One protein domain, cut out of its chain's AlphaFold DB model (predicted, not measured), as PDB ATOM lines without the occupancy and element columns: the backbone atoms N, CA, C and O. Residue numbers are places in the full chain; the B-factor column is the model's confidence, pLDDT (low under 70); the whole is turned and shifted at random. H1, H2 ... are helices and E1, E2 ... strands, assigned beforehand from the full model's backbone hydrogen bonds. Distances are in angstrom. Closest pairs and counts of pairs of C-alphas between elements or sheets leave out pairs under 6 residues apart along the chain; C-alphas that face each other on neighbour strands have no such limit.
ATOM      1  N   CYS A   3     103.433  83.623  83.721       93.69
ATOM      2  CA  CYS A   3     103.511  82.967  85.020       93.69
ATOM      3  C   CYS A   3     104.912  83.079  85.630       93.69
ATOM      4  O   CYS A   3     105.918  83.126  84.917       93.69
ATOM      5  N   ALA A   4     104.955  83.068  86.957       95.06
ATOM      6  CA  ALA A   4     106.142  82.860  87.770       95.06
ATOM      7  C   ALA A   4     105.898  81.679  88.716       95.06
ATOM      8  O   ALA A   4     104.789  81.489  89.208       95.06
ATOM      9  N   TYR A   5     106.931  80.894  88.983       95.81
ATOM     10  CA  TYR A   5     106.879  79.734  89.862       95.81
ATOM     11  C   TYR A   5     107.683  80.049  91.116       95.81
ATOM     12  O   TYR A   5     108.806  80.540  91.026       95.81
ATOM     13  N   ALA A   6     107.117  79.767  92.283       96.44
ATOM     14  CA  ALA A   6     107.819  79.850  93.552       96.44
ATOM     15  C   ALA A   6     107.981  78.447  94.129       96.44
ATOM     16  O   ALA A   6     107.010  77.703  94.252       96.44
ATOM     17  N   ILE A   7     109.208  78.107  94.504       96.69
ATOM     18  CA  ILE A   7     109.570  76.843  95.131       96.69
ATOM     19  C   ILE A   7     110.123  77.156  96.516       96.69
ATOM     20  O   ILE A   7     111.179  77.775  96.635       96.69
ATOM     21  N   LEU A   8     109.422  76.742  97.565       96.50
ATOM     22  CA  LEU A   8     109.765  77.029  98.954       96.50
ATOM     23  C   LEU A   8     110.233  75.756  99.657       96.50
ATOM     24  O   LEU A   8     109.492  74.780  99.762       96.50
ATOM     25  N   SER A   9     111.460  75.782 100.171       95.00
ATOM     26  CA  SER A   9     111.953  74.781 101.110       95.00
ATOM     27  C   SER A   9     111.742  75.275 102.534       95.00
ATOM     28  O   SER A   9     112.374  76.238 102.978       95.00
ATOM     29  N   THR A  10     110.882  74.588 103.281       93.56
ATOM     30  CA  THR A  10     110.653  74.906 104.698       93.56
ATOM     31  C   THR A  10     111.751  74.361 105.607       93.56
ATOM     32  O   THR A  10     111.818  74.764 106.768       93.56
ATOM     33  N   THR A  11     112.565  73.423 105.114       90.56
ATOM     34  CA  THR A  11     113.698  72.824 105.834       90.56
ATOM     35  C   THR A  11     114.940  73.701 105.713       90.56
ATOM     36  O   THR A  11     115.547  74.033 106.722       90.56
ATOM     37  N   ILE A  12     115.254  74.170 104.502       88.88
ATOM     38  CA  ILE A  12     116.421  75.026 104.221       88.88
ATOM     39  C   ILE A  12     116.103  76.516 104.434       88.88
ATOM     40  O   ILE A  12     117.001  77.353 104.448       88.88
ATOM     41  N   LYS A  13     114.824  76.865 104.631       91.88
ATOM     42  CA  LYS A  13     114.354  78.249 104.821       91.88
ATOM     43  C   LYS A  13     114.735  79.157 103.648       91.88
ATOM     44  O   LYS A  13     115.152  80.304 103.827       91.88
ATOM     45  N   ARG A  14     114.550  78.650 102.425       92.75
ATOM     46  CA  ARG A  14     114.806  79.380 101.175       92.75
ATOM     47  C   ARG A  14     113.670  79.208 100.182       92.75
ATOM     48  O   ARG A  14     113.063  78.143 100.097       92.75
ATOM     49  N   MET A  15     113.441  80.253  99.401       95.75
ATOM     50  CA  MET A  15     112.490  80.275  98.301       95.75
ATOM     51  C   MET A  15     113.226  80.580  96.998       95.75
ATOM     52  O   MET A  15     113.971  81.552  96.920       95.75
ATOM     53  N   VAL A  16     113.017  79.771  95.967       95.50
ATOM     54  CA  VAL A  16     113.434  80.090  94.600       95.50
ATOM     55  C   VAL A  16     112.232  80.621  93.848       95.50
ATOM     56  O   VAL A  16     111.164  80.020  93.893       95.50
ATOM     57  N   VAL A  17     112.415  81.725  93.137       95.94
ATOM     58  CA  VAL A  17     111.429  82.242  92.193       95.94
ATOM     59  C   VAL A  17     111.994  82.104  90.792       95.94
ATOM     60  O   VAL A  17     113.092  82.585  90.503       95.94
ATOM     61  N   THR A  18     111.234  81.464  89.914       94.56
ATOM     62  CA  THR A  18     111.559  81.331  88.500       94.56
ATOM     63  C   THR A  18     110.456  81.923  87.639       94.56
ATOM     64  O   THR A  18     109.303  82.030  88.044       94.56
ATOM     65  N   GLY A  19     110.807  82.339  86.432       85.69
ATOM     66  CA  GLY A  19     109.839  82.818  85.454       85.69
ATOM     67  C   GLY A  19     110.301  82.471  84.052       85.69
ATOM     68  O   GLY A  19     111.503  82.481  83.776       85.69
ATOM     69  N   THR A  20     109.348  82.191  83.171       72.94
ATOM     70  CA  THR A  20     109.627  81.904  81.762       72.94
ATOM     71  C   THR A  20     108.861  82.890  80.892       72.94
ATOM     72  O   THR A  20     107.631  82.927  80.888       72.94
ATOM     73  N   GLY A  21     109.600  83.712  80.152       64.12
ATOM     74  CA  GLY A  21     109.100  84.549  79.071       64.12
ATOM     75  C   GLY A  21     109.642  84.076  77.712       64.12
ATOM     76  O   GLY A  21     110.625  83.341  77.666       64.12
ATOM     77  N   PRO A  22     109.052  84.520  76.585       55.25
ATOM     78  CA  PRO A  22     109.477  84.110  75.240       55.25
ATOM     79  C   PRO A  22     110.946  84.416  74.901       55.25
ATOM     80  O   PRO A  22     111.506  83.784  74.013       55.25
ATOM     81  N   GLN A  23     111.565  85.394  75.573       59.16
ATOM     82  CA  GLN A  23     112.939  85.845  75.298       59.16
ATOM     83  C   GLN A  23     113.833  85.911  76.546       59.16
ATOM     84  O   GLN A  23     115.027  86.190  76.439       59.16
ATOM     85  N   SER A  24     113.286  85.655  77.731       69.56
ATOM     86  CA  SER A  24     114.000  85.794  78.996       69.56
ATOM     87  C   SER A  24     113.491  84.779  80.008       69.56
ATOM     88  O   SER A  24     112.292  84.521  80.109       69.56
ATOM     89  N   SER A  25     114.411  84.202  80.776       84.88
ATOM     90  CA  SER A  25     114.079  83.470  81.990       84.88
ATOM     91  C   SER A  25     114.508  84.285  83.200       84.88
ATOM     92  O   SER A  25     115.478  85.045  83.154       84.88
ATOM     93  N   TYR A  26     113.748  84.149  84.275       91.31
ATOM     94  CA  TYR A  26     114.085  84.705  85.570       91.31
ATOM     95  C   TYR A  26     114.447  83.582  86.528       91.31
ATOM     96  O   TYR A  26     113.824  82.519  86.517       91.31
ATOM     97  N   TYR A  27     115.438  83.845  87.367       93.31
ATOM     98  CA  TYR A  27     115.797  83.008  88.495       93.31
ATOM     99  C   TYR A  27     116.329  83.914  89.602       93.31
ATOM    100  O   TYR A  27     117.279  84.669  89.378       93.31
ATOM    101  N   GLY A  28     115.727  83.814  90.780       93.12
ATOM    102  CA  GLY A  28     116.173  84.484  91.994       93.12
ATOM    103  C   GLY A  28     116.019  83.562  93.195       93.12
ATOM    104  O   GLY A  28     115.103  82.738  93.241       93.12
ATOM    105  N   VAL A  29     116.922  83.697  94.160       93.94
ATOM    106  CA  VAL A  29     116.870  82.969  95.431       93.94
ATOM    107  C   VAL A  29     116.620  83.970  96.540       93.94
ATOM    108  O   VAL A  29     117.202  85.048  96.565       93.94
ATOM    109  N   TYR A  30     115.749  83.603  97.462       93.75
ATOM    110  CA  TYR A  30     115.238  84.457  98.516       93.75
ATOM    111  C   TYR A  30     115.256  83.699  99.838       93.75
ATOM    112  O   TYR A  30     115.166  82.465  99.870       93.75
ATOM    113  N   ARG A  31     115.336  84.426 100.954       92.19
ATOM    114  CA  ARG A  31     115.023  83.836 102.262       92.19
ATOM    115  C   ARG A  31     113.570  83.364 102.264       92.19
ATOM    116  O   ARG A  31     112.730  83.944 101.581       92.19
ATOM    117  N   ALA A  32     113.266  82.308 103.014       90.75
ATOM    118  CA  ALA A  32     111.874  81.941 103.232       90.75
ATOM    119  C   ALA A  32     111.121  83.129 103.863       90.75
ATOM    120  O   ALA A  32     111.679  83.801 104.738       90.75
ATOM    121  N   PRO A  33     109.872  83.396 103.446       88.81
ATOM    122  CA  PRO A  33     109.010  84.359 104.128       88.81
ATOM    123  C   PRO A  33     108.853  84.013 105.618       88.81
ATOM    124  O   PRO A  33     109.006  82.849 105.994       88.81
ATOM    125  N   HIS A  34     108.541  85.010 106.456       76.62
ATOM    126  CA  HIS A  34     108.581  84.908 107.926       76.62
ATOM    127  C   HIS A  34     107.830  83.694 108.513       76.62
ATOM    128  O   HIS A  34     108.304  83.120 109.491       76.62
ATOM    129  N   ASP A  35     106.760  83.230 107.859       83.56
ATOM    130  CA  ASP A  35     105.941  82.097 108.318       83.56
ATOM    131  C   ASP A  35     106.158  80.799 107.524       83.56
ATOM    132  O   ASP A  35     105.471  79.802 107.736       83.56
ATOM    133  N   ASN A  36     107.139  80.762 106.615       87.31
ATOM    134  CA  ASN A  36     107.281  79.704 105.605       87.31
ATOM    135  C   ASN A  36     106.001  79.494 104.788       87.31
ATOM    136  O   ASN A  36     105.707  78.377 104.366       87.31
ATOM    137  N   GLU A  37     105.260  80.571 104.561       92.69
ATOM    138  CA  GLU A  37     104.097  80.587 103.691       92.69
ATOM    139  C   GLU A  37     104.418  81.331 102.400       92.69
ATOM    140  O   GLU A  37     105.308  82.183 102.334       92.69
ATOM    141  N   PHE A  38     103.688  80.985 101.348       94.88
ATOM    142  CA  PHE A  38     103.809  81.651 100.067       94.88
ATOM    143  C   PHE A  38     103.174  83.053 100.113       94.88
ATOM    144  O   PHE A  38     102.096  83.209 100.690       94.88
ATOM    145  N   PRO A  39     103.798  84.076  99.501       94.00
ATOM    146  CA  PRO A  39     103.221  85.416  99.416       94.00
ATOM    147  C   PRO A  39     101.870  85.402  98.696       94.00
ATOM    148  O   PRO A  39     101.773  84.922  97.571       94.00
ATOM    149  N   VAL A  40     100.832  85.962  99.316       93.25
ATOM    150  CA  VAL A  40      99.483  86.026  98.733       93.25
ATOM    151  C   VAL A  40      99.279  87.397  98.082       93.25
ATOM    152  O   VAL A  40      99.239  88.402  98.798       93.25
ATOM    153  N   PRO A  41      99.160  87.489  96.742       90.56
ATOM    154  CA  PRO A  41      98.918  88.756  96.069       90.56
ATOM    155  C   PRO A  41      97.562  89.343  96.455       90.56
ATOM    156  O   PRO A  41      96.588  88.625  96.684       90.56
ATOM    157  N   SER A  42      97.475  90.671  96.466       87.56
ATOM    158  CA  SER A  42      96.196  91.341  96.681       87.56
ATOM    159  C   SER A  42      95.227  91.055  95.514       87.56
ATOM    160  O   SER A  42      95.637  91.151  94.351       87.56
ATOM    161  N   PRO A  43      93.933  90.779  95.780       79.00
ATOM    162  CA  PRO A  43      92.930  90.480  94.749       79.00
ATOM    163  C   PRO A  43      92.816  91.533  93.629       79.00
ATOM    164  O   PRO A  43      92.505  91.224  92.480       79.00
ATOM    165  N   ASN A  44      93.101  92.803  93.911       79.88
ATOM    166  CA  ASN A  44      93.041  93.881  92.917       79.88
ATOM    167  C   ASN A  44      94.198  93.874  91.896       79.88
ATOM    168  O   ASN A  44      94.150  94.631  90.928       79.88
ATOM    169  N   LEU A  45      95.231  93.050  92.094       84.69
ATOM    170  CA  LEU A  45      96.387  92.979  91.195       84.69
ATOM    171  C   LEU A  45      96.152  92.060  89.991       84.69
ATOM    172  O   LEU A  45      96.961  92.051  89.073       84.69
ATOM    173  N   GLY A  46      95.073  91.267  89.970       86.25
ATOM    174  CA  GLY A  46      94.801  90.340  88.863       86.25
ATOM    175  C   GLY A  46      95.881  89.267  88.676       86.25
ATOM    176  O   GLY A  46      96.099  88.778  87.564       86.25
ATOM    177  N   ILE A  47      96.575  88.922  89.760       91.06
ATOM    178  CA  ILE A  47      97.492  87.787  89.845       91.06
ATOM    179  C   ILE A  47      96.725  86.652  90.518       91.06
ATOM    180  O   ILE A  47      96.134  86.844  91.578       91.06
ATOM    181  N   HIS A  48      96.716  85.498  89.867       91.81
ATOM    182  CA  HIS A  48      96.106  84.269  90.356       91.81
ATOM    183  C   HIS A  48      97.199  83.338  90.836       91.81
ATOM    184  O   HIS A  48      98.254  83.279  90.207       91.81
ATOM    185  N   MET A  49      96.946  82.587  91.900       93.06
ATOM    186  CA  MET A  49      97.888  81.601  92.425       93.06
ATOM    187  C   MET A  49      97.243  80.224  92.568       93.06
ATOM    188  O   MET A  49      96.075  80.112  92.948       93.06
ATOM    189  N   SER A  50      98.020  79.176  92.298       93.31
ATOM    190  CA  SER A  50      97.618  77.798  92.586       93.31
ATOM    191  C   SER A  50      97.470  77.564  94.104       93.31
ATOM    192  O   SER A  50      97.930  78.394  94.899       93.31
ATOM    193  N   PRO A  51      96.869  76.436  94.540       92.94
ATOM    194  CA  PRO A  51      96.866  76.016  95.941       92.94
ATOM    195  C   PRO A  51      98.224  76.184  96.622       92.94
ATOM    196  O   PRO A  51      99.254  75.848  96.036       92.94
ATOM    197  N   SER A  52      98.224  76.729  97.840       94.12
ATOM    198  CA  SER A  52      99.447  77.242  98.478       94.12
ATOM    199  C   SER A  52      99.616  76.904  99.955       94.12
ATOM    200  O   SER A  52     100.636  77.262 100.548       94.12
ATOM    201  N   LYS A  53      98.664  76.201 100.580       94.56
ATOM    202  CA  LYS A  53      98.766  75.917 102.012       94.56
ATOM    203  C   LYS A  53      99.836  74.867 102.293       94.56
ATOM    204  O   LYS A  53      99.788  73.763 101.757       94.56
ATOM    205  N   ILE A  54     100.769  75.166 103.186       94.50
ATOM    206  CA  ILE A  54     101.788  74.206 103.612       94.50
ATOM    207  C   ILE A  54     101.350  73.548 104.924       94.50
ATOM    208  O   ILE A  54     101.089  74.230 105.910       94.50
ATOM    209  N   TYR A  55     101.275  72.215 104.926       91.81
ATOM    210  CA  TYR A  55     100.874  71.419 106.097       91.81
ATOM    211  C   TYR A  55     102.018  70.626 106.729       91.81
ATOM    212  O   TYR A  55     101.923  70.225 107.886       91.81
ATOM    213  N   LYS A  56     103.089  70.363 105.974       92.25
ATOM    214  CA  LYS A  56     104.220  69.545 106.420       92.25
ATOM    215  C   LYS A  56     105.549  70.128 105.941       92.25
ATOM    216  O   LYS A  56     105.569  70.773 104.888       92.25
ATOM    217  N   PRO A  57     106.654  69.884 106.663       92.88
ATOM    218  CA  PRO A  57     107.975  70.254 106.183       92.88
ATOM    219  C   PRO A  57     108.305  69.598 104.836       92.88
ATOM    220  O   PRO A  57     107.870  68.479 104.568       92.88
ATOM    221  N   GLY A  58     109.064  70.295 103.991       93.56
ATOM    222  CA  GLY A  58     109.562  69.766 102.724       93.56
ATOM    223  C   GLY A  58     109.807  70.851 101.679       93.56
ATOM    224  O   GLY A  58     109.953  72.034 102.004       93.56
ATOM    225  N   LEU A  59     109.845  70.423 100.417       95.44
ATOM    226  CA  LEU A  59     109.914  71.293  99.248       95.44
ATOM    227  C   LEU A  59     108.524  71.409  98.621       95.44
ATOM    228  O   LEU A  59     107.932  70.401  98.232       95.44
ATOM    229  N   HIS A  60     108.023  72.636  98.518       96.12
ATOM    230  CA  HIS A  60     106.692  72.933  97.994       96.12
ATOM    231  C   HIS A  60     106.772  73.859  96.792       96.12
ATOM    232  O   HIS A  60     107.689  74.676  96.721       96.12
ATOM    233  N   ALA A  61     105.814  73.769  95.871       95.81
ATOM    234  CA  ALA A  61     105.741  74.656  94.713       95.81
ATOM    235  C   ALA A  61     104.350  75.269  94.525       95.81
ATOM    236  O   ALA A  61     103.332  74.620  94.762       95.81
ATOM    237  N   VAL A  62     104.342  76.520  94.064       95.62
ATOM    238  CA  VAL A  62     103.155  77.300  93.698       95.62
ATOM    239  C   VAL A  62     103.455  78.055  92.411       95.62
ATOM    240  O   VAL A  62     104.586  78.491  92.187       95.62
ATOM    241  N   VAL A  63     102.446  78.237  91.567       95.50
ATOM    242  CA  VAL A  63     102.536  79.085  90.376       95.50
ATOM    243  C   VAL A  63     101.641  80.312  90.534       95.50
ATOM    244  O   VAL A  63     100.526  80.218  91.043       95.50
ATOM    245  N   TYR A  64     102.144  81.458  90.087       95.31
ATOM    246  CA  TYR A  64     101.443  82.733  90.013       95.31
ATOM    247  C   TYR A  64     101.300  83.118  88.555       95.31
ATOM    248  O   TYR A  64     102.310  83.271  87.875       95.31
ATOM    249  N   CYS A  65     100.081  83.319  88.076       93.69
ATOM    250  CA  CYS A  65      99.829  83.688  86.692       93.69
ATOM    251  C   CYS A  65      98.987  84.954  86.606       93.69
ATOM    252  O   CYS A  65      98.096  85.207  87.416       93.69
ATOM    253  N   SER A  66      99.237  85.748  85.574       91.50
ATOM    254  CA  SER A  66      98.399  86.886  85.237       91.50
ATOM    255  C   SER A  66      98.220  86.986  83.733       91.50
ATOM    256  O   SER A  66      99.121  86.708  82.939       91.50
ATOM    257  N   ILE A  67      97.024  87.399  83.338       87.12
ATOM    258  CA  ILE A  67      96.729  87.737  81.952       87.12
ATOM    259  C   ILE A  67      97.047  89.209  81.666       87.12
ATOM    260  O   ILE A  67      97.425  89.517  80.540       87.12
ATOM    261  N   ILE A  68      96.952  90.102  82.660       84.75
ATOM    262  CA  ILE A  68      97.156  91.554  82.505       84.75
ATOM    263  C   ILE A  68      98.572  92.021  82.868       84.75
ATOM    264  O   ILE A  68      99.029  93.013  82.313       84.75
ATOM    265  N   ASN A  69      99.270  91.308  83.755       87.19
ATOM    266  CA  ASN A  69     100.620  91.674  84.177       87.19
ATOM    267  C   ASN A  69     101.686  90.901  83.400       87.19
ATOM    268  O   ASN A  69     101.490  89.739  83.027       87.19
ATOM    269  N   ASP A  70     102.843  91.530  83.208       85.56
ATOM    270  CA  ASP A  70     104.035  90.825  82.757       85.56
ATOM    271  C   ASP A  70     104.672  90.000  83.892       85.56
ATOM    272  O   ASP A  70     104.307  90.110  85.066       85.56
ATOM    273  N   TYR A  71     105.627  89.133  83.544       84.75
ATOM    274  CA  TYR A  71     106.270  88.274  84.540       84.75
ATOM    275  C   TYR A  71     107.138  89.072  85.532       84.75
ATOM    276  O   TYR A  71     107.284  88.648  86.675       84.75
ATOM    277  N   THR A  72     107.682  90.229  85.130       87.62
ATOM    278  CA  THR A  72     108.512  91.092  85.985       87.62
ATOM    279  C   THR A  72     107.681  91.684  87.118       87.62
ATOM    280  O   THR A  72     108.099  91.638  88.272       87.62
ATOM    281  N   HIS A  73     106.481  92.176  86.810       90.69
ATOM    282  CA  HIS A  73     105.541  92.687  87.796       90.69
ATOM    283  C   HIS A  73     105.071  91.580  88.747       90.69
ATOM    284  O   HIS A  73     105.040  91.787  89.958       90.69
ATOM    285  N   ILE A  74     104.781  90.379  88.228       93.19
ATOM    286  CA  ILE A  74     104.434  89.223  89.074       93.19
ATOM    287  C   ILE A  74     105.565  88.940  90.071       93.19
ATOM    288  O   ILE A  74     105.296  88.825  91.265       93.19
ATOM    289  N   ILE A  75     106.818  88.880  89.602       92.69
ATOM    290  CA  ILE A  75     107.992  88.659  90.459       92.69
ATOM    291  C   ILE A  75     108.099  89.751  91.522       92.69
ATOM    292  O   ILE A  75     108.209  89.428  92.698       92.69
ATOM    293  N   GLN A  76     108.017  91.027  91.134       92.81
ATOM    294  CA  GLN A  76     108.094  92.150  92.072       92.81
ATOM    295  C   GLN A  76     107.042  92.057  93.181       92.81
ATOM    296  O   GLN A  76     107.344  92.341  94.337       92.81
ATOM    297  N   VAL A  77     105.815  91.643  92.851       93.31
ATOM    298  CA  VAL A  77     104.742  91.476  93.840       93.31
ATOM    299  C   VAL A  77     105.065  90.351  94.820       93.31
ATOM    300  O   VAL A  77     104.955  90.557  96.028       93.31
ATOM    301  N   ILE A  78     105.486  89.181  94.329       93.81
ATOM    302  CA  ILE A  78     105.764  88.026  95.197       93.81
ATOM    303  C   ILE A  78     107.070  88.184  95.990       93.81
ATOM    304  O   ILE A  78     107.213  87.571  97.041       93.81
ATOM    305  N   THR A  79     108.012  89.021  95.550       93.25
ATOM    306  CA  THR A  79     109.302  89.216  96.239       93.25
ATOM    307  C   THR A  79     109.384  90.499  97.064       93.25
ATOM    308  O   THR A  79     110.349  90.669  97.802       93.25
ATOM    309  N   ARG A  80     108.370  91.380  97.022       90.12
ATOM    310  CA  ARG A  80     108.390  92.728  97.630       90.12
ATOM    311  C   ARG A  80     108.897  92.788  99.073       90.12
ATOM    312  O   ARG A  80     109.627  93.708  99.422       90.12
ATOM    313  N   ASN A  81     108.480  91.837  99.904       87.50
ATOM    314  CA  ASN A  81     108.799  91.792 101.336       87.50
ATOM    315  C   ASN A  81     109.713  90.612 101.689       87.50
ATOM    316  O   ASN A  81     109.739  90.161 102.833       87.50
ATOM    317  N   VAL A  82     110.428  90.075 100.700       90.06
ATOM    318  CA  VAL A  82     111.308  88.925 100.875       90.06
ATOM    319  C   VAL A  82     112.731  89.338 100.526       90.06
ATOM    320  O   VAL A  82     112.983  89.969  99.505       90.06
ATOM    321  N   VAL A  83     113.680  88.987 101.390       91.19
ATOM    322  CA  VAL A  83     115.085  89.353 101.195       91.19
ATOM    323  C   VAL A  83     115.694  88.470 100.111       91.19
ATOM    324  O   VAL A  83     115.784  87.250 100.283       91.19
ATOM    325  N   GLU A  84     116.122  89.093  99.013       90.44
ATOM    326  CA  GLU A  84     116.896  88.426  97.967       90.44
ATOM    327  C   GLU A  84     118.267  88.015  98.502       90.44
ATOM    328  O   GLU A  84     118.983  88.775  99.159       90.44
ATOM    329  N   ILE A  85     118.641  86.782  98.199       85.38
ATOM    330  CA  ILE A  85     119.940  86.212  98.496       85.38
ATOM    331  C   ILE A  85     120.817  86.460  97.268       85.38
ATOM    332  O   ILE A  85     120.948  85.625  96.376       85.38
ATOM    333  N   ASN A  86     121.400  87.657  97.218       66.81
ATOM    334  CA  ASN A  86     122.290  88.084  96.133       66.81
ATOM    335  C   ASN A  86     123.682  87.431  96.190       66.81
ATOM    336  O   ASN A  86     124.431  87.464  95.211       66.81
ATOM    337  N   HIS A  87     124.014  86.809  97.323       55.84
ATOM    338  CA  HIS A  87     125.271  86.114  97.578       55.84
ATOM    339  C   HIS A  87     125.000  84.818  98.337       55.84
ATOM    340  O   HIS A  87     124.145  84.795  99.221       55.84
ATOM    341  N   ASN A  88     125.733  83.754  98.006       54.25
ATOM    342  CA  ASN A  88     125.589  82.453  98.654       54.25
ATOM    343  C   ASN A  88     125.788  82.570 100.179       54.25
ATOM    344  O   ASN A  88     126.901  82.859 100.611       54.25
ATOM    345  N   PRO A 365      96.106  72.403  99.908       91.25
ATOM    346  CA  PRO A 365      97.531  72.141 100.061       91.25
ATOM    347  C   PRO A 365      98.325  72.576  98.824       91.25
ATOM    348  O   PRO A 365      97.914  72.304  97.700       91.25
ATOM    349  N   ALA A 366      99.480  73.206  99.043       92.88
ATOM    350  CA  ALA A 366     100.513  73.356  98.026       92.88
ATOM    351  C   ALA A 366     101.039  71.982  97.613       92.88
ATOM    352  O   ALA A 366     101.080  71.053  98.430       92.88
ATOM    353  N   GLN A 367     101.515  71.867  96.373       90.94
ATOM    354  CA  GLN A 367     102.149  70.625  95.965       90.94
ATOM    355  C   GLN A 367     103.460  70.428  96.719       90.94
ATOM    356  O   GLN A 367     104.312  71.315  96.717       90.94
ATOM    357  N   THR A 368     103.646  69.233  97.278       93.38
ATOM    358  CA  THR A 368     104.894  68.815  97.925       93.38
ATOM    359  C   THR A 368     105.646  67.803  97.063       93.38
ATOM    360  O   THR A 368     105.038  66.890  96.500       93.38
ATOM    361  N   PHE A 369     106.969  67.935  96.997       94.50
ATOM    362  CA  PHE A 369     107.861  66.956  96.373       94.50
ATOM    363  C   PHE A 369     108.234  65.849  97.363       94.50
ATOM    364  O   PHE A 369     108.328  66.084  98.569       94.50
ATOM    365  N   ALA A 370     108.447  64.636  96.855       92.94
ATOM    366  CA  ALA A 370     108.873  63.506  97.669       92.94
ATOM    367  C   ALA A 370     110.375  63.607  97.949       92.94
ATOM    368  O   ALA A 370     111.190  63.611  97.028       92.94
ATOM    369  N   GLU A 371     110.740  63.691  99.222       93.00
ATOM    370  CA  GLU A 371     112.135  63.699  99.644       93.00
ATOM    371  C   GLU A 371     112.706  62.276  99.616       93.00
ATOM    372  O   GLU A 371     112.108  61.343 100.155       93.00
TER     373      GLU A 371
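AT A GLANCE: This is residues 3 to 88 and 365 to 371 of the 393 residues of an uncharacterized protein of Blumeria graminis f. sp. hordei (strain DH14) (UniProt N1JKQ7). A twisted, curled sheet of five strands has one short helix, H1, along one face, over E1, and the long link from E3 to E4 crosses that same face. The other face is largely bare, and residues 367 to 368, after the cut, pair with E5. The 93 printed residues hold E1, E2, E3, E4, E5 and H1 along the chain; the sheet's order is E3, E2, E1, E5, E4, antiparallel throughout. The class is mixed, helices and strands, with 41 residues in named elements, under half. The whole is compact, radius of gyration of the C-alphas 12.6 A, spanning 34 by 30 by 23 A.

IN THESE COORDINATES: E1, residues 3 to 9, begins at C-alpha 3 (103.511, 82.967, 85.020) and spans 19.9 A. E2, residues 14 to 20, spans 20.2 A; E3, residues 25 to 31, 20.3 A; E4, residues 47 to 49, 6.7 A; E5, residues 59 to 66, 23.9 A. H1, residues 71 to 79, spans 12.1 A and ends at C-alpha 79 (109.302, 89.216, 96.239).

HOW THE PARTS SIT: E1, E2 and E3 form a meander, each strand the antiparallel neighbour of the one before. Within hydrogen-bond range are N 5 and O 18 of the hairpin E1 and E2 at 2.8 A, N 28 and O 17 of the hairpin E2 and E3 at 2.9 A, N 6 and O 62 of the neighbours E1 and E5 at 2.8 A, and N 48 and O 65 of the hairpin E4 and E5 at 2.8 A. H1 is on the sheet at a height of 6.7 A, along the strands at 23 degrees to E1 on the local plane; the closest C-alphas of E1 and H1, Cys 3 and Tyr 71, are 6.0 A apart. In H1 every O i to N i+4 pair is within hydrogen-bond range.

THE WHOLE: The C-alphas farthest apart, Asn 44 and Glu 371, are 36.3 A apart. Residues 89 to 364 are not printed; C-alphas 88 and 365 are 29.9 A apart across the cut. The link from E3 to E4 is long, 15 residues. Residues 21 to 24 and 86 to 88 have pLDDT under 70.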